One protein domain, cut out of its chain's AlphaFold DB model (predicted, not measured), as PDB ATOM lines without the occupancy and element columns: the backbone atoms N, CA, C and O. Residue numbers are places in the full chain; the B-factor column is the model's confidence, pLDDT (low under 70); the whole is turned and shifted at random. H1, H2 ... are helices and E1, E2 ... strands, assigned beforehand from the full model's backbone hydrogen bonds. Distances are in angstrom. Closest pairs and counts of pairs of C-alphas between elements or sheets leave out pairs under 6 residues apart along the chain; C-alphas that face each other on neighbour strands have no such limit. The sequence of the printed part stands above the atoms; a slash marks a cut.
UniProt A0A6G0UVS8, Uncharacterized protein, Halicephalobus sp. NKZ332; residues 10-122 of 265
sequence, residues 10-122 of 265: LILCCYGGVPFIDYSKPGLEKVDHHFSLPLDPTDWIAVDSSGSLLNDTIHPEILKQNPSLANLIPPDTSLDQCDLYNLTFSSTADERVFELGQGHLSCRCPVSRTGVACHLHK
ATOM      1  N   LEU A  10     -32.542 -43.608  36.461       81.88
ATOM      2  CA  LEU A  10     -32.036 -44.464  35.399       81.88
ATOM      3  C   LEU A  10     -32.868 -44.280  34.133       81.88
ATOM      4  O   LEU A  10     -34.099 -44.327  34.173       81.88
ATOM      5  N   ILE A  11     -32.192 -44.123  32.999       83.44
ATOM      6  CA  ILE A  11     -32.831 -44.089  31.685       83.44
ATOM      7  C   ILE A  11     -32.007 -44.862  30.660       83.44
ATOM      8  O   ILE A  11     -30.786 -44.749  30.603       83.44
ATOM      9  N   LEU A  12     -32.701 -45.643  29.836       86.12
ATOM     10  CA  LEU A  12     -32.121 -46.376  28.721       86.12
ATOM     11  C   LEU A  12     -32.302 -45.568  27.433       86.12
ATOM     12  O   LEU A  12     -33.442 -45.313  27.036       86.12
ATOM     13  N   CYS A  13     -31.208 -45.206  26.766       87.31
ATOM     14  CA  CYS A  13     -31.250 -44.578  25.446       87.31
ATOM     15  C   CYS A  13     -30.438 -45.406  24.448       87.31
ATOM     16  O   CYS A  13     -29.284 -45.732  24.694       87.31
ATOM     17  N   CYS A  14     -31.040 -45.738  23.308       87.88
ATOM     18  CA  CYS A  14     -30.419 -46.585  22.297       87.88
ATOM     19  C   CYS A  14     -30.042 -45.812  21.032       87.88
ATOM     20  O   CYS A  14     -30.572 -44.732  20.760       87.88
ATOM     21  N   TYR A  15     -29.149 -46.399  20.233       87.50
ATOM     22  CA  TYR A  15     -28.735 -45.921  18.911       87.50
ATOM     23  C   TYR A  15     -28.205 -44.476  18.918       87.50
ATOM     24  O   TYR A  15     -28.525 -43.685  18.027       87.50
ATOM     25  N   GLY A  16     -27.415 -44.118  19.937       84.31
ATOM     26  CA  GLY A  16     -26.863 -42.767  20.104       84.31
ATOM     27  C   GLY A  16     -27.876 -41.727  20.595       84.31
ATOM     28  O   GLY A  16     -27.675 -40.529  20.399       84.31
ATOM     29  N   GLY A  17     -28.988 -42.167  21.192       85.75
ATOM     30  CA  GLY A  17     -29.917 -41.282  21.886       85.75
ATOM     31  C   GLY A  17     -29.288 -40.675  23.142       85.75
ATOM     32  O   GLY A  17     -28.569 -41.353  23.868       85.75
ATOM     33  N   VAL A  18     -29.586 -39.404  23.417       86.88
ATOM     34  CA  VAL A  18     -29.008 -38.666  24.557       86.88
ATOM     35  C   VAL A  18     -30.098 -38.354  25.583       86.88
ATOM     36  O   VAL A  18     -31.148 -37.834  25.187       86.88
ATOM     37  N   PRO A  19     -29.897 -38.636  26.882       87.19
ATOM     38  CA  PRO A  19     -30.892 -38.329  27.902       87.19
ATOM     39  C   PRO A  19     -31.099 -36.819  28.047       87.19
ATOM     40  O   PRO A  19     -30.202 -36.017  27.799       87.19
ATOM     41  N   PHE A  20     -32.302 -36.419  28.444       86.19
ATOM     42  CA  PHE A  20     -32.617 -35.051  28.834       86.19
ATOM     43  C   PHE A  20     -33.806 -35.019  29.794       86.19
ATOM     44  O   PHE A  20     -34.635 -35.934  29.815       86.19
ATOM     45  N   ILE A  21     -33.910 -33.931  30.554       84.56
ATOM     46  CA  ILE A  21     -35.063 -33.660  31.408       84.56
ATOM     47  C   ILE A  21     -36.089 -32.855  30.610       84.56
ATOM     48  O   ILE A  21     -35.788 -31.789  30.068       84.56
ATOM     49  N   ASP A  22     -37.301 -33.386  30.532       81.50
ATOM     50  CA  ASP A  22     -38.445 -32.762  29.890       81.50
ATOM     51  C   ASP A  22     -39.432 -32.251  30.943       81.50
ATOM     52  O   ASP A  22     -40.063 -33.036  31.644       81.50
ATOM     53  N   TYR A  23     -39.590 -30.933  31.026       78.00
ATOM     54  CA  TYR A  23     -40.568 -30.274  31.902       78.00
ATOM     55  C   TYR A  23     -41.894 -29.967  31.184       78.00
ATOM     56  O   TYR A  23     -42.780 -29.331  31.749       78.00
ATOM     57  N   SER A  24     -42.030 -30.353  29.912       70.56
ATOM     58  CA  SER A  24     -43.192 -30.000  29.088       70.56
ATOM     59  C   SER A  24     -44.354 -30.988  29.199       70.56
ATOM     60  O   SER A  24     -45.459 -30.679  28.746       70.56
ATOM     61  N   LYS A  25     -44.141 -32.163  29.806       61.59
ATOM     62  CA  LYS A  25     -45.202 -33.161  29.978       61.59
ATOM     63  C   LYS A  25     -46.149 -32.728  31.106       61.59
ATOM     64  O   LYS A  25     -45.712 -32.608  32.246       61.59
ATOM     65  N   PRO A  26     -47.445 -32.505  30.819       50.72
ATOM     66  CA  PRO A  26     -48.400 -32.025  31.808       50.72
ATOM     67  C   PRO A  26     -48.833 -33.194  32.696       50.72
ATOM     68  O   PRO A  26     -49.745 -33.948  32.356       50.72
ATOM     69  N   GLY A  27     -48.117 -33.370  33.804       50.16
ATOM     70  CA  GLY A  27     -48.297 -34.466  34.749       50.16
ATOM     71  C   GLY A  27     -49.091 -34.127  36.004       50.16
ATOM     72  O   GLY A  27     -49.424 -35.044  36.727       50.16
ATOM     73  N   LEU A  28     -49.420 -32.868  36.276       46.91
ATOM     74  CA  LEU A  28     -50.429 -32.418  37.236       46.91
ATOM     75  C   LEU A  28     -50.489 -30.897  37.087       46.91
ATOM     76  O   LEU A  28     -49.443 -30.284  36.931       46.91
ATOM     77  N   GLU A  29     -51.702 -30.341  37.067       46.84
ATOM     78  CA  GLU A  29     -52.046 -28.924  37.263       46.84
ATOM     79  C   GLU A  29     -51.001 -27.899  36.800       46.84
ATOM     80  O   GLU A  29     -49.989 -27.739  37.467       46.84
ATOM     81  N   LYS A  30     -51.276 -27.191  35.685       44.84
ATOM     82  CA  LYS A  30     -50.549 -25.993  35.214       44.84
ATOM     83  C   LYS A  30     -49.751 -25.360  36.356       44.84
ATOM     84  O   LYS A  30     -50.302 -24.572  37.120       44.84
ATOM     85  N   VAL A  31     -48.478 -25.730  36.474       48.09
ATOM     86  CA  VAL A  31     -47.577 -25.041  37.380       48.09
ATOM     87  C   VAL A  31     -47.461 -23.676  36.738       48.09
ATOM     88  O   VAL A  31     -46.824 -23.530  35.692       48.09
ATOM     89  N   ASP A  32     -48.207 -22.712  37.287       45.09
ATOM     90  CA  ASP A  32     -48.094 -21.314  36.914       45.09
ATOM     91  C   ASP A  32     -46.603 -21.030  36.829       45.09
ATOM     92  O   ASP A  32     -45.853 -21.358  37.752       45.09
ATOM     93  N   HIS A  33     -46.163 -20.514  35.683       48.47
ATOM     94  CA  HIS A  33     -44.765 -20.236  35.370       48.47
ATOM     95  C   HIS A  33     -44.216 -19.096  36.256       48.47
ATOM     96  O   HIS A  33     -43.741 -18.074  35.771       48.47
ATOM     97  N   HIS A  34     -44.292 -19.251  37.577       44.94
ATOM     98  CA  HIS A  34     -43.654 -18.421  38.584       44.94
ATOM     99  C   HIS A  34     -42.145 -18.676  38.652       44.94
ATOM    100  O   HIS A  34     -41.418 -17.869  39.231       44.94
ATOM    101  N   PHE A  35     -41.649 -19.720  37.979       50.72
ATOM    102  CA  PHE A  35     -40.248 -19.814  37.590       50.72
ATOM    103  C   PHE A  35     -39.981 -18.824  36.450       50.72
ATOM    104  O   PHE A  35     -40.006 -19.141  35.267       50.72
ATOM    105  N   SER A  36     -39.770 -17.570  36.841       43.53
ATOM    106  CA  SER A  36     -39.341 -16.472  35.966       43.53
ATOM    107  C   SER A  36     -37.873 -16.589  35.533       43.53
ATOM    108  O   SER A  36     -37.413 -15.793  34.712       43.53
ATOM    109  N   LEU A  37     -37.146 -17.584  36.051       48.38
ATOM    110  CA  LEU A  37     -35.875 -18.030  35.500       48.38
ATOM    111  C   LEU A  37     -36.135 -19.215  34.561       48.38
ATOM    112  O   LEU A  37     -36.767 -20.180  34.996       48.38
ATOM    113  N   PRO A  38     -35.646 -19.186  33.308       50.62
ATOM    114  CA  PRO A  38     -35.546 -20.408  32.525       50.62
ATOM    115  C   PRO A  38     -34.653 -21.369  33.316       50.62
ATOM    116  O   PRO A  38     -33.490 -21.050  33.553       50.62
ATOM    117  N   LEU A  39     -35.217 -22.487  33.784       55.47
ATOM    118  CA  LEU A  39     -34.434 -23.582  34.352       55.47
ATOM    119  C   LEU A  39     -33.353 -23.919  33.329       55.47
ATOM    120  O   LEU A  39     -33.691 -24.221  32.182       55.47
ATOM    121  N   ASP A  40     -32.087 -23.812  33.716       51.06
ATOM    122  CA  ASP A  40     -30.997 -24.197  32.838       51.06
ATOM    123  C   ASP A  40     -31.002 -25.731  32.753       51.06
ATOM    124  O   ASP A  40     -30.798 -26.408  33.761       51.06
ATOM    125  N   PRO A  41     -31.285 -26.329  31.584       56.47
ATOM    126  CA  PRO A  41     -31.332 -27.775  31.437       56.47
ATOM    127  C   PRO A  41     -29.932 -28.412  31.475       56.47
ATOM    128  O   PRO A  41     -29.771 -29.492  30.911       56.47
ATOM    129  N   THR A  42     -28.920 -27.770  32.072       57.72
ATOM    130  CA  THR A  42     -27.523 -28.233  32.099       57.72
ATOM    131  C   THR A  42     -26.982 -28.587  33.489       57.72
ATOM    132  O   THR A  42     -25.879 -29.121  33.565       57.72
ATOM    133  N   ASP A  43     -27.758 -28.424  34.568       67.81
ATOM    134  CA  ASP A  43     -27.294 -28.693  35.948       67.81
ATOM    135  C   ASP A  43     -27.403 -30.173  36.400       67.81
ATOM    136  O   ASP A  43     -27.376 -30.504  37.590       67.81
ATOM    137  N   TRP A  44     -27.501 -31.106  35.450       75.56
ATOM    138  CA  TRP A  44     -27.516 -32.550  35.703       75.56
ATOM    139  C   TRP A  44     -26.351 -33.249  35.011       75.56
ATOM    140  O   TRP A  44     -25.875 -32.841  33.953       75.56
ATOM    141  N   ILE A  45     -25.907 -34.350  35.613       74.06
ATOM    142  CA  ILE A  45     -24.827 -35.184  35.097       74.06
ATOM    143  C   ILE A  45     -25.416 -36.562  34.813       74.06
ATOM    144  O   ILE A  45     -25.898 -37.238  35.721       74.06
ATOM    145  N   ALA A  46     -25.379 -36.979  33.548       74.44
ATOM    146  CA  ALA A  46     -25.696 -38.344  33.150       74.44
ATOM    147  C   ALA A  46     -24.393 -39.114  32.955       74.44
ATOM    148  O   ALA A  46     -23.624 -38.818  32.040       74.44
ATOM    149  N   VAL A  47     -24.146 -40.088  33.827       75.50
ATOM    150  CA  VAL A  47     -22.989 -40.977  33.711       75.50
ATOM    151  C   VAL A  47     -23.436 -42.254  33.025       75.50
ATOM    152  O   VAL A  47     -24.379 -42.914  33.475       75.50
ATOM    153  N   ASP A  48     -22.759 -42.596  31.933       70.75
ATOM    154  CA  ASP A  48     -22.981 -43.864  31.260       70.75
ATOM    155  C   ASP A  48     -22.549 -45.018  32.175       70.75
ATOM    156  O   ASP A  48     -21.404 -45.110  32.617       70.75
ATOM    157  N   SER A  49     -23.512 -45.870  32.503       70.62
ATOM    158  CA  SER A  49     -23.349 -47.069  33.321       70.62
ATOM    159  C   SER A  49     -23.523 -48.349  32.486       70.62
ATOM    160  O   SER A  49     -23.626 -49.443  33.053       70.62
ATOM    161  N   SER A  50     -23.555 -48.213  31.151       60.41
ATOM    162  CA  SER A  50     -23.791 -49.261  30.151       60.41
ATOM    163  C   SER A  50     -22.910 -50.498  30.322       60.41
ATOM    164  O   SER A  50     -23.378 -51.613  30.121       60.41
ATOM    165  N   GLY A  51     -21.659 -50.342  30.761       60.28
ATOM    166  CA  GLY A  51     -20.690 -51.442  30.792       60.28
ATOM    167  C   GLY A  51     -21.029 -52.593  31.750       60.28
ATOM    168  O   GLY A  51     -21.001 -53.752  31.344       60.28
ATOM    169  N   SER A  52     -21.335 -52.302  33.020       56.72
ATOM    170  CA  SER A  52     -21.616 -53.355  34.015       56.72
ATOM    171  C   SER A  52     -23.095 -53.727  34.018       56.72
ATOM    172  O   SER A  52     -23.444 -54.886  33.845       56.72
ATOM    173  N   LEU A  53     -23.983 -52.737  34.136       60.62
ATOM    174  CA  LEU A  53     -25.397 -52.979  34.436       60.62
ATOM    175  C   LEU A  53     -26.194 -53.532  33.249       60.62
ATOM    176  O   LEU A  53     -27.094 -54.342  33.469       60.62
ATOM    177  N   LEU A  54     -25.880 -53.138  32.005       66.00
ATOM    178  CA  LEU A  54     -26.580 -53.693  30.838       66.00
ATOM    179  C   LEU A  54     -26.132 -55.115  30.517       66.00
ATOM    180  O   LEU A  54     -26.956 -55.956  30.152       66.00
ATOM    181  N   ASN A  55     -24.845 -55.403  30.706       62.12
ATOM    182  CA  ASN A  55     -24.314 -56.753  30.560       62.12
ATOM    183  C   ASN A  55     -24.894 -57.679  31.647       62.12
ATOM    184  O   ASN A  55     -25.314 -58.798  31.361       62.12
ATOM    185  N   ASP A  56     -25.044 -57.163  32.868       55.91
ATOM    186  CA  ASP A  56     -25.690 -57.860  33.981       55.91
ATOM    187  C   ASP A  56     -27.196 -58.102  33.734       55.91
ATOM    188  O   ASP A  56     -27.725 -59.142  34.131       55.91
ATOM    189  N   THR A  57     -27.907 -57.221  33.010       58.00
ATOM    190  CA  THR A  57     -29.315 -57.464  32.615       58.00
ATOM    191  C   THR A  57     -29.521 -58.564  31.579       58.00
ATOM    192  O   THR A  57     -30.645 -59.044  31.434       58.00
ATOM    193  N   ILE A  58     -28.465 -59.021  30.900       58.53
ATOM    194  CA  ILE A  58     -28.529 -60.220  30.048       58.53
ATOM    195  C   ILE A  58     -28.799 -61.464  30.917       58.53
ATOM    196  O   ILE A  58     -29.367 -62.451  30.442       58.53
ATOM    197  N   HIS A  59     -28.474 -61.406  32.215       57.34
ATOM    198  CA  HIS A  59     -28.789 -62.457  33.168       57.34
ATOM    199  C   HIS A  59     -30.185 -62.256  33.796       57.34
ATOM    200  O   HIS A  59     -30.408 -61.322  34.573       57.34
ATOM    201  N   PRO A  60     -31.140 -63.178  33.558       60.53
ATOM    202  CA  PRO A  60     -32.524 -63.049  34.027       60.53
ATOM    203  C   PRO A  60     -32.674 -63.073  35.559       60.53
ATOM    204  O   PRO A  60     -33.745 -62.756  36.079       60.53
ATOM    205  N   GLU A  61     -31.630 -63.447  36.302       56.66
ATOM    206  CA  GLU A  61     -31.634 -63.440  37.769       56.66
ATOM    207  C   GLU A  61     -31.450 -62.038  38.368       56.66
ATOM    208  O   GLU A  61     -32.009 -61.751  39.425       56.66
ATOM    209  N   ILE A  62     -30.762 -61.133  37.667       54.75
ATOM    210  CA  ILE A  62     -30.500 -59.761  38.135       54.75
ATOM    211  C   ILE A  62     -31.704 -58.849  37.841       54.75
ATOM    212  O   ILE A  62     -32.057 -57.991  38.653       54.75
ATOM    213  N   LEU A  63     -32.440 -59.117  36.756       60.31
ATOM    214  CA  LEU A  63     -33.736 -58.480  36.471       60.31
ATOM    215  C   LEU A  63     -34.795 -58.772  37.550       60.31
ATOM    216  O   LEU A  63     -35.657 -57.935  37.808       60.31
ATOM    217  N   LYS A  64     -34.714 -59.930  38.224       59.34
ATOM    218  CA  LYS A  64     -35.581 -60.247  39.377       59.34
ATOM    219  C   LYS A  64     -35.242 -59.417  40.616       59.34
ATOM    220  O   LYS A  64     -36.131 -59.178  41.427       59.34
ATOM    221  N   GLN A  65     -33.986 -58.992  40.769       58.94
ATOM    222  CA  GLN A  65     -33.562 -58.109  41.860       58.94
ATOM    223  C   GLN A  65     -33.899 -56.639  41.592       58.94
ATOM    224  O   GLN A  65     -34.173 -55.910  42.540       58.94
ATOM    225  N   ASN A  66     -33.943 -56.216  40.324       60.12
ATOM    226  CA  ASN A  66     -34.223 -54.833  39.932       60.12
ATOM    227  C   ASN A  66     -35.404 -54.750  38.945       60.12
ATOM    228  O   ASN A  66     -35.198 -54.578  37.740       60.12
ATOM    229  N   PRO A  67     -36.660 -54.825  39.428       66.06
ATOM    230  CA  PRO A  67     -37.844 -54.788  38.565       66.06
ATOM    231  C   PRO A  67     -38.012 -53.456  37.813       66.06
ATOM    232  O   PRO A  67     -38.654 -53.416  36.767       66.06
ATOM    233  N   SER A  68     -37.414 -52.365  38.303       65.69
ATOM    234  CA  SER A  68     -37.384 -51.068  37.613       65.69
ATOM    235  C   SER A  68     -36.609 -51.117  36.293       65.69
ATOM    236  O   SER A  68     -37.008 -50.460  35.335       65.69
ATOM    237  N   LEU A  69     -35.557 -51.936  36.211       66.06
ATOM    238  CA  LEU A  69     -34.755 -52.134  35.001       66.06
ATOM    239  C   LEU A  69     -35.525 -52.916  33.930       66.06
ATOM    240  O   LEU A  69     -35.446 -52.588  32.750       66.06
ATOM    241  N   ALA A  70     -36.334 -53.897  34.343       65.38
ATOM    242  CA  ALA A  70     -37.170 -54.673  33.429       65.38
ATOM    243  C   ALA A  70     -38.208 -53.800  32.700       65.38
ATOM    244  O   ALA A  70     -38.502 -54.039  31.535       65.38
ATOM    245  N   ASN A  71     -38.718 -52.756  33.359       70.12
ATOM    246  CA  ASN A  71     -39.656 -51.809  32.748       70.12
ATOM    247  C   ASN A  71     -38.992 -50.856  31.738       70.12
ATOM    248  O   ASN A  71     -39.687 -50.266  30.913       70.12
ATOM    249  N   LEU A  72     -37.670 -50.676  31.814       70.81
ATOM    250  CA  LEU A  72     -36.921 -49.776  30.932       70.81
ATOM    251  C   LEU A  72     -36.518 -50.442  29.612       70.81
ATOM    252  O   LEU A  72     -36.263 -49.733  28.638       70.81
ATOM    253  N   ILE A  73     -36.466 -51.776  29.564       73.75
ATOM    254  CA  ILE A  73     -36.021 -52.538  28.395       73.75
ATOM    255  C   ILE A  73     -37.227 -52.859  27.498       73.75
ATOM    256  O   ILE A  73     -38.116 -53.610  27.907       73.75
ATOM    257  N   PRO A  74     -37.286 -52.339  26.258       72.75
ATOM    258  CA  PRO A  74     -38.328 -52.714  25.313       72.75
ATOM    259  C   PRO A  74     -38.107 -54.153  24.804       72.75
ATOM    260  O   PRO A  74     -36.959 -54.531  24.557       72.75
ATOM    261  N   PRO A  75     -39.175 -54.939  24.567       66.81
ATOM    262  CA  PRO A  75     -39.090 -56.384  24.312       66.81
ATOM    263  C   PRO A  75     -38.342 -56.800  23.030       66.81
ATOM    264  O   PRO A  75     -37.922 -57.947  22.943       66.81
ATOM    265  N   ASP A  76     -38.118 -55.886  22.078       66.56
ATOM    266  CA  ASP A  76     -37.514 -56.180  20.764       66.56
ATOM    267  C   ASP A  76     -36.209 -55.402  20.493       66.56
ATOM    268  O   ASP A  76     -35.856 -55.140  19.341       66.56
ATOM    269  N   THR A  77     -35.496 -54.966  21.536       69.75
ATOM    270  CA  THR A  77     -34.297 -54.121  21.362       69.75
ATOM    271  C   THR A  77     -33.018 -54.892  21.655       69.75
ATOM    272  O   THR A  77     -32.886 -55.515  22.706       69.75
ATOM    273  N   SER A  78     -32.053 -54.826  20.738       74.00
ATOM    274  CA  SER A  78     -30.714 -55.352  20.974       74.00
ATOM    275  C   SER A  78     -29.964 -54.411  21.934       74.00
ATOM    276  O   SER A  78     -29.809 -53.218  21.674       74.00
ATOM    277  N   LEU A  79     -29.582 -54.933  23.105       77.12
ATOM    278  CA  LEU A  79     -28.979 -54.148  24.196       77.12
ATOM    279  C   LEU A  79     -27.538 -53.702  23.901       77.12
ATOM    280  O   LEU A  79     -27.037 -52.793  24.548       77.12
ATOM    281  N   ASP A  80     -26.894 -54.313  22.909       75.19
ATOM    282  CA  ASP A  80     -25.555 -53.989  22.406       75.19
ATOM    283  C   ASP A  80     -25.452 -52.582  21.796       75.19
ATOM    284  O   ASP A  80     -24.356 -52.046  21.659       75.19
ATOM    285  N   GLN A  81     -26.587 -51.988  21.424       79.31
ATOM    286  CA  GLN A  81     -26.672 -50.640  20.859       79.31
ATOM    287  C   GLN A  81     -27.403 -49.670  21.794       79.31
ATOM    288  O   GLN A  81     -27.896 -48.632  21.343       79.31
ATOM    289  N   CYS A  82     -27.514 -50.016  23.077       84.00
ATOM    290  CA  CYS A  82     -28.153 -49.202  24.097       84.00
ATOM    291  C   CYS A  82     -27.172 -48.812  25.195       84.00
ATOM    292  O   CYS A  82     -26.371 -49.629  25.631       84.00
ATOM    293  N   ASP A  83     -27.330 -47.589  25.692       84.19
ATOM    294  CA  ASP A  83     -26.577 -47.063  26.819       84.19
ATOM    295  C   ASP A  83     -27.536 -46.801  27.985       84.19
ATOM    296  O   ASP A  83     -28.650 -46.283  27.807       84.19
ATOM    297  N   LEU A  84     -27.118 -47.186  29.191       84.62
ATOM    298  CA  LEU A  84     -27.889 -46.989  30.412       84.62
ATOM    299  C   LEU A  84     -27.277 -45.830  31.177       84.62
ATOM    300  O   LEU A  84     -26.179 -45.938  31.717       84.62
ATOM    301  N   TYR A  85     -28.019 -44.741  31.272       81.75
ATOM    302  CA  TYR A  85     -27.573 -43.545  31.956       81.75
ATOM    303  C   TYR A  85     -28.084 -43.536  33.388       81.75
ATOM    304  O   TYR A  85     -29.279 -43.713  33.633       81.75
ATOM    305  N   ASN A  86     -27.177 -43.277  34.322       84.19
ATOM    306  CA  ASN A  86     -27.506 -42.931  35.696       84.19
ATOM    307  C   ASN A  86     -27.429 -41.409  35.830       84.19
ATOM    308  O   ASN A  86     -26.338 -40.831  35.776       84.19
ATOM    309  N   LEU A  87     -28.587 -40.759  35.942       81.19
ATOM    310  CA  LEU A  87     -28.639 -39.322  36.161       81.19
ATOM    311  C   LEU A  87     -28.491 -38.996  37.639       81.19
ATOM    312  O   LEU A  87     -29.160 -39.556  38.504       81.19
ATOM    313  N   THR A  88     -27.622 -38.031  37.898       82.06
ATOM    314  CA  THR A  88     -27.400 -37.452  39.216       82.06
ATOM    315  C   THR A  88     -27.452 -35.936  39.102       82.06
ATOM    316  O   THR A  88     -27.015 -35.356  38.102       82.06
ATOM    317  N   PHE A  89     -28.021 -35.287  40.110       80.81
ATOM    318  CA  PHE A  89     -28.046 -33.832  40.185       80.81
ATOM    319  C   PHE A  89     -26.750 -33.311  40.789       80.81
ATOM    320  O   PHE A  89     -26.178 -33.934  41.687       80.81
ATOM    321  N   SER A  90     -26.294 -32.160  40.299       78.62
ATOM    322  CA  SER A  90     -25.092 -31.519  40.834       78.62
ATOM    323  C   SER A  90     -25.313 -30.977  42.253       78.62
ATOM    324  O   SER A  90     -24.385 -30.948  43.066       78.62
ATOM    325  N   SER A  91     -26.555 -30.596  42.574       77.50
ATOM    326  CA  SER A  91     -26.943 -30.063  43.873       77.50
ATOM    327  C   SER A  91     -28.331 -30.538  44.318       77.50
ATOM    328  O   SER A  91     -29.184 -30.925  43.520       77.50
ATOM    329  N   THR A  92     -28.590 -30.433  45.624       81.00
ATOM    330  CA  THR A  92     -29.914 -30.698  46.212       81.00
ATOM    331  C   THR A  92     -30.958 -29.645  45.831       81.00
ATOM    332  O   THR A  92     -32.156 -29.875  45.989       81.00
ATOM    333  N   ALA A  93     -30.533 -28.472  45.349       77.19
ATOM    334  CA  ALA A  93     -31.447 -27.464  44.827       77.19
ATOM    335  C   ALA A  93     -32.016 -27.906  43.471       77.19
ATOM    336  O   ALA A  93     -33.223 -27.801  43.264       77.19
ATOM    337  N   ASP A  94     -31.176 -28.470  42.602       76.06
ATOM    338  CA  ASP A  94     -31.576 -28.933  41.266       76.06
ATOM    339  C   ASP A  94     -32.496 -30.151  41.352       76.06
ATOM    340  O   ASP A  94     -33.492 -30.236  40.635       76.06
ATOM    341  N   GLU A  95     -32.220 -31.048  42.300       80.25
ATOM    342  CA  GLU A  95     -33.101 -32.171  42.628       80.25
ATOM    343  C   GLU A  95     -34.501 -31.682  43.023       80.25
ATOM    344  O   GLU A  95     -35.503 -32.128  42.467       80.25
ATOM    345  N   ARG A  96     -34.594 -30.674  43.899       80.19
ATOM    346  CA  ARG A  96     -35.890 -30.077  44.265       80.19
ATOM    347  C   ARG A  96     -36.574 -29.405  43.085       80.19
ATOM    348  O   ARG A  96     -37.796 -29.425  43.004       80.19
ATOM    349  N   VAL A  97     -35.819 -28.783  42.188       78.81
ATOM    350  CA  VAL A  97     -36.370 -28.172  40.975       78.81
ATOM    351  C   VAL A  97     -36.937 -29.244  40.043       78.81
ATOM    352  O   VAL A  97     -38.007 -29.045  39.469       78.81
ATOM    353  N   PHE A  98     -36.274 -30.392  39.926       80.06
ATOM    354  CA  PHE A  98     -36.796 -31.548  39.205       80.06
ATOM    355  C   PHE A  98     -38.091 -32.083  39.833       80.06
ATOM    356  O   PHE A  98     -39.077 -32.257  39.117       80.06
ATOM    357  N   GLU A  99     -38.118 -32.273  41.154       82.06
ATOM    358  CA  GLU A  99     -39.300 -32.759  41.880       82.06
ATOM    359  C   GLU A  99     -40.484 -31.784  41.784       82.06
ATOM    360  O   GLU A  99     -41.598 -32.178  41.435       82.06
ATOM    361  N   LEU A 100     -40.248 -30.496  42.051       80.81
ATOM    362  CA  LEU A 100     -41.278 -29.452  42.020       80.81
ATOM    363  C   LEU A 100     -41.760 -29.162  40.598       80.81
ATOM    364  O   LEU A 100     -42.943 -28.906  40.384       80.81
ATOM    365  N   GLY A 101     -40.841 -29.189  39.633       74.31
ATOM    366  CA  GLY A 101     -41.128 -28.985  38.219       74.31
ATOM    367  C   GLY A 101     -41.718 -30.212  37.526       74.31
ATOM    368  O   GLY A 101     -42.022 -30.119  36.340       74.31
ATOM    369  N   GLN A 102     -41.861 -31.343  38.233       78.31
ATOM    370  CA  GLN A 102     -42.290 -32.630  37.677       78.31
ATOM    371  C   GLN A 102     -41.509 -33.010  36.412       78.31
ATOM    372  O   GLN A 102     -42.081 -33.406  35.393       78.31
ATOM    373  N   GLY A 103     -40.184 -32.854  36.463       77.25
ATOM    374  CA  GLY A 103     -39.315 -33.191  35.342       77.25
ATOM    375  C   GLY A 103     -39.460 -34.665  34.957       77.25
ATOM    376  O   GLY A 103     -39.476 -35.552  35.806       77.25
ATOM    377  N   HIS A 104     -39.554 -34.946  33.660       83.00
ATOM    378  CA  HIS A 104     -39.624 -36.306  33.139       83.00
ATOM    379  C   HIS A 104     -38.379 -36.621  32.318       83.00
ATOM    380  O   HIS A 104     -38.089 -35.964  31.320       83.00
ATOM    381  N   LEU A 105     -37.679 -37.698  32.659       83.19
ATOM    382  CA  LEU A 105     -36.531 -38.157  31.881       83.19
ATOM    383  C   LEU A 105     -36.966 -38.741  30.545       83.19
ATOM    384  O   LEU A 105     -37.852 -39.591  30.486       83.19
ATOM    385  N   SER A 106     -36.372 -38.266  29.460       86.62
ATOM    386  CA  SER A 106     -36.656 -38.743  28.107       86.62
ATOM    387  C   SER A 106     -35.362 -38.819  27.293       86.62
ATOM    388  O   SER A 106     -34.370 -38.184  27.641       86.62
ATOM    389  N   CYS A 107     -35.357 -39.579  26.198       87.88
ATOM    390  CA  CYS A 107     -34.222 -39.648  25.274       87.88
ATOM    391  C   CYS A 107     -34.458 -38.751  24.052       87.88
ATOM    392  O   CYS A 107     -35.526 -38.786  23.434       87.88
ATOM    393  N   ARG A 108     -33.457 -37.952  23.671       88.56
ATOM    394  CA  ARG A 108     -33.425 -37.248  22.383       88.56
ATOM    395  C   ARG A 108     -32.960 -38.226  21.322       88.56
ATOM    396  O   ARG A 108     -31.798 -38.622  21.314       88.56
ATOM    397  N   CYS A 109     -33.869 -38.601  20.435       89.94
ATOM    398  CA  CYS A 109     -33.575 -39.551  19.374       89.94
ATOM    399  C   CYS A 109     -32.974 -38.871  18.140       89.94
ATOM    400  O   CYS A 109     -33.363 -37.744  17.812       89.94
ATOM    401  N   PRO A 110     -32.071 -39.554  17.412       88.12
ATOM    402  CA  PRO A 110     -31.657 -39.115  16.086       88.12
ATOM    403  C   PRO A 110     -32.853 -39.111  15.120       88.12
ATOM    404  O   PRO A 110     -33.843 -39.808  15.325       88.12
ATOM    405  N   VAL A 111     -32.754 -38.339  14.033       86.94
ATOM    406  CA  VAL A 111     -33.875 -38.043  13.111       86.94
ATOM    407  C   VAL A 111     -34.552 -39.301  12.537       86.94
ATOM    408  O   VAL A 111     -35.755 -39.290  12.265       86.94
ATOM    409  N   SER A 112     -33.797 -40.389  12.375       87.25
ATOM    410  CA  SER A 112     -34.257 -41.677  11.841       87.25
ATOM    411  C   SER A 112     -34.926 -42.590  12.873       87.25
ATOM    412  O   SER A 112     -35.408 -43.661  12.507       87.25
ATOM    413  N   ARG A 113     -34.968 -42.208  14.155       88.06
ATOM    414  CA  ARG A 113     -35.447 -43.058  15.253       88.06
ATOM    415  C   ARG A 113     -36.514 -42.360  16.095       88.06
ATOM    416  O   ARG A 113     -36.549 -41.137  16.208       88.06
ATOM    417  N   THR A 114     -37.394 -43.149  16.699       87.31
ATOM    418  CA  THR A 114     -38.470 -42.693  17.589       87.31
ATOM    419  C   THR A 114     -38.694 -43.691  18.734       87.31
ATOM    420  O   THR A 114     -38.049 -44.737  18.819       87.31
ATOM    421  N   GLY A 115     -39.609 -43.362  19.647       84.75
ATOM    422  CA  GLY A 115     -39.936 -44.180  20.817       84.75
ATOM    423  C   GLY A 115     -39.259 -43.687  22.097       84.75
ATOM    424  O   GLY A 115     -38.421 -42.792  22.061       84.75
ATOM    425  N   VAL A 116     -39.640 -44.275  23.234       83.69
ATOM    426  CA  VAL A 116     -39.207 -43.833  24.576       83.69
ATOM    427  C   VAL A 116     -37.684 -43.914  24.749       83.69
ATOM    428  O   VAL A 116     -37.081 -42.985  25.271       83.69
ATOM    429  N   ALA A 117     -37.080 -44.986  24.230       85.12
ATOM    430  CA  ALA A 117     -35.638 -45.253  24.254       85.12
ATOM    431  C   ALA A 117     -34.975 -45.140  22.863       85.12
ATOM    432  O   ALA A 117     -33.887 -45.664  22.654       85.12
ATOM    433  N   CYS A 118     -35.639 -44.520  21.878       87.94
ATOM    434  CA  CYS A 118     -35.156 -44.430  20.488       87.94
ATOM    435  C   CYS A 118     -34.992 -45.775  19.753       87.94
ATOM    436  O   CYS A 118     -34.251 -45.871  18.775       87.94
ATOM    437  N   HIS A 119     -35.697 -46.819  20.199       86.19
ATOM    438  CA  HIS A 119     -35.589 -48.162  19.627       86.19
ATOM    439  C   HIS A 119     -36.301 -48.309  18.272       86.19
ATOM    440  O   HIS A 119     -35.878 -49.107  17.434       86.19
ATOM    441  N   LEU A 120     -37.354 -47.526  18.013       84.69
ATOM    442  CA  LEU A 120     -38.144 -47.649  16.789       84.69
ATOM    443  C   LEU A 120     -37.458 -46.926  15.637       84.69
ATOM    444  O   LEU A 120     -37.012 -45.789  15.780       84.69
ATOM    445  N   HIS A 121     -37.415 -47.557  14.465       84.56
ATOM    446  CA  HIS A 121     -37.060 -46.852  13.242       84.56
ATOM    447  C   HIS A 121     -38.250 -46.008  12.795       84.56
ATOM    448  O   HIS A 121     -39.371 -46.502  12.663       84.56
ATOM    449  N   LYS A 122     -38.008 -44.725  12.528       82.44
ATOM    450  CA  LYS A 122     -38.991 -43.886  11.862       82.44
ATOM    451  C   LYS A 122     -39.112 -44.417  10.442       82.44
ATOM    452  O   LYS A 122     -38.178 -44.284   9.655       82.44
TER     453      LYS A 122
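This is residues 10 to 122 of the 265 residues of an uncharacterized protein of Halicephalobus sp. NKZ332 (UniProt A0A6G0UVS8). Two small sheets, E1 E4 E3 and E2 E5, lie face to face as a sandwich; H1 lies beside the strands, by Leu 84 in the first half of the long strand E4, and makes a loose group with H2 and H3, while H4 lies past the last residue of E4, by Phe 89. The unnamed residues 23 to 43 make a wide loop at H4's end. The printed part has 113 residues, in the order E1 E2 E3 H1 H2 H3 E4 H4 E5; both sheets are antiparallel, and the class is mixed, with under half of the residues in named elements. It is only just compact, close to loose, with a radius of gyration of the C-alphas of 15.5 A and spans of 46 by 32 by 24 A.

E1, residues 10 to 14, is the antiparallel neighbour of E4, residues 82 to 89, with N 11 and O 85 3.0 A apart. E2, residues 18 to 22, is antiparallel to E5, residues 104 to 108, with N 20 and O 106 2.8 A apart. E3, residues 44 to 48, is antiparallel to E4, with N 45 and O 88 2.9 A apart. The closest C-alphas of E1 and E5 are those of Cys 13 and Cys 107, 5.8 A apart. H1, residues 50 to 57, is on the three-stranded sheet at a height of 6.5 A. H2, residues 60 to 65, is not on it; H3, residues 67 to 70, and H4, residues 92 to 100, only graze it. Every O i to N i+4 pair is within hydrogen-bond range in H4, 3 of 4 in H1 and 0 of 2 in H2, which has 2 of 3 O i to N i+3 pairs; H3 is too short for an i+4 pair.

E1 begins at C-alpha 10, (-32.036, -44.464, 35.399). E4 is 22.3 A long and H4 12.2 A. E5 ends at C-alpha 108, (-33.425, -37.248, 22.383).

The printed part has no cut. The links E2 to E3 and H3 to E4 are long. The pLDDT is under 70 at residues 25 to 43, 50 to 70 and 75 to 77.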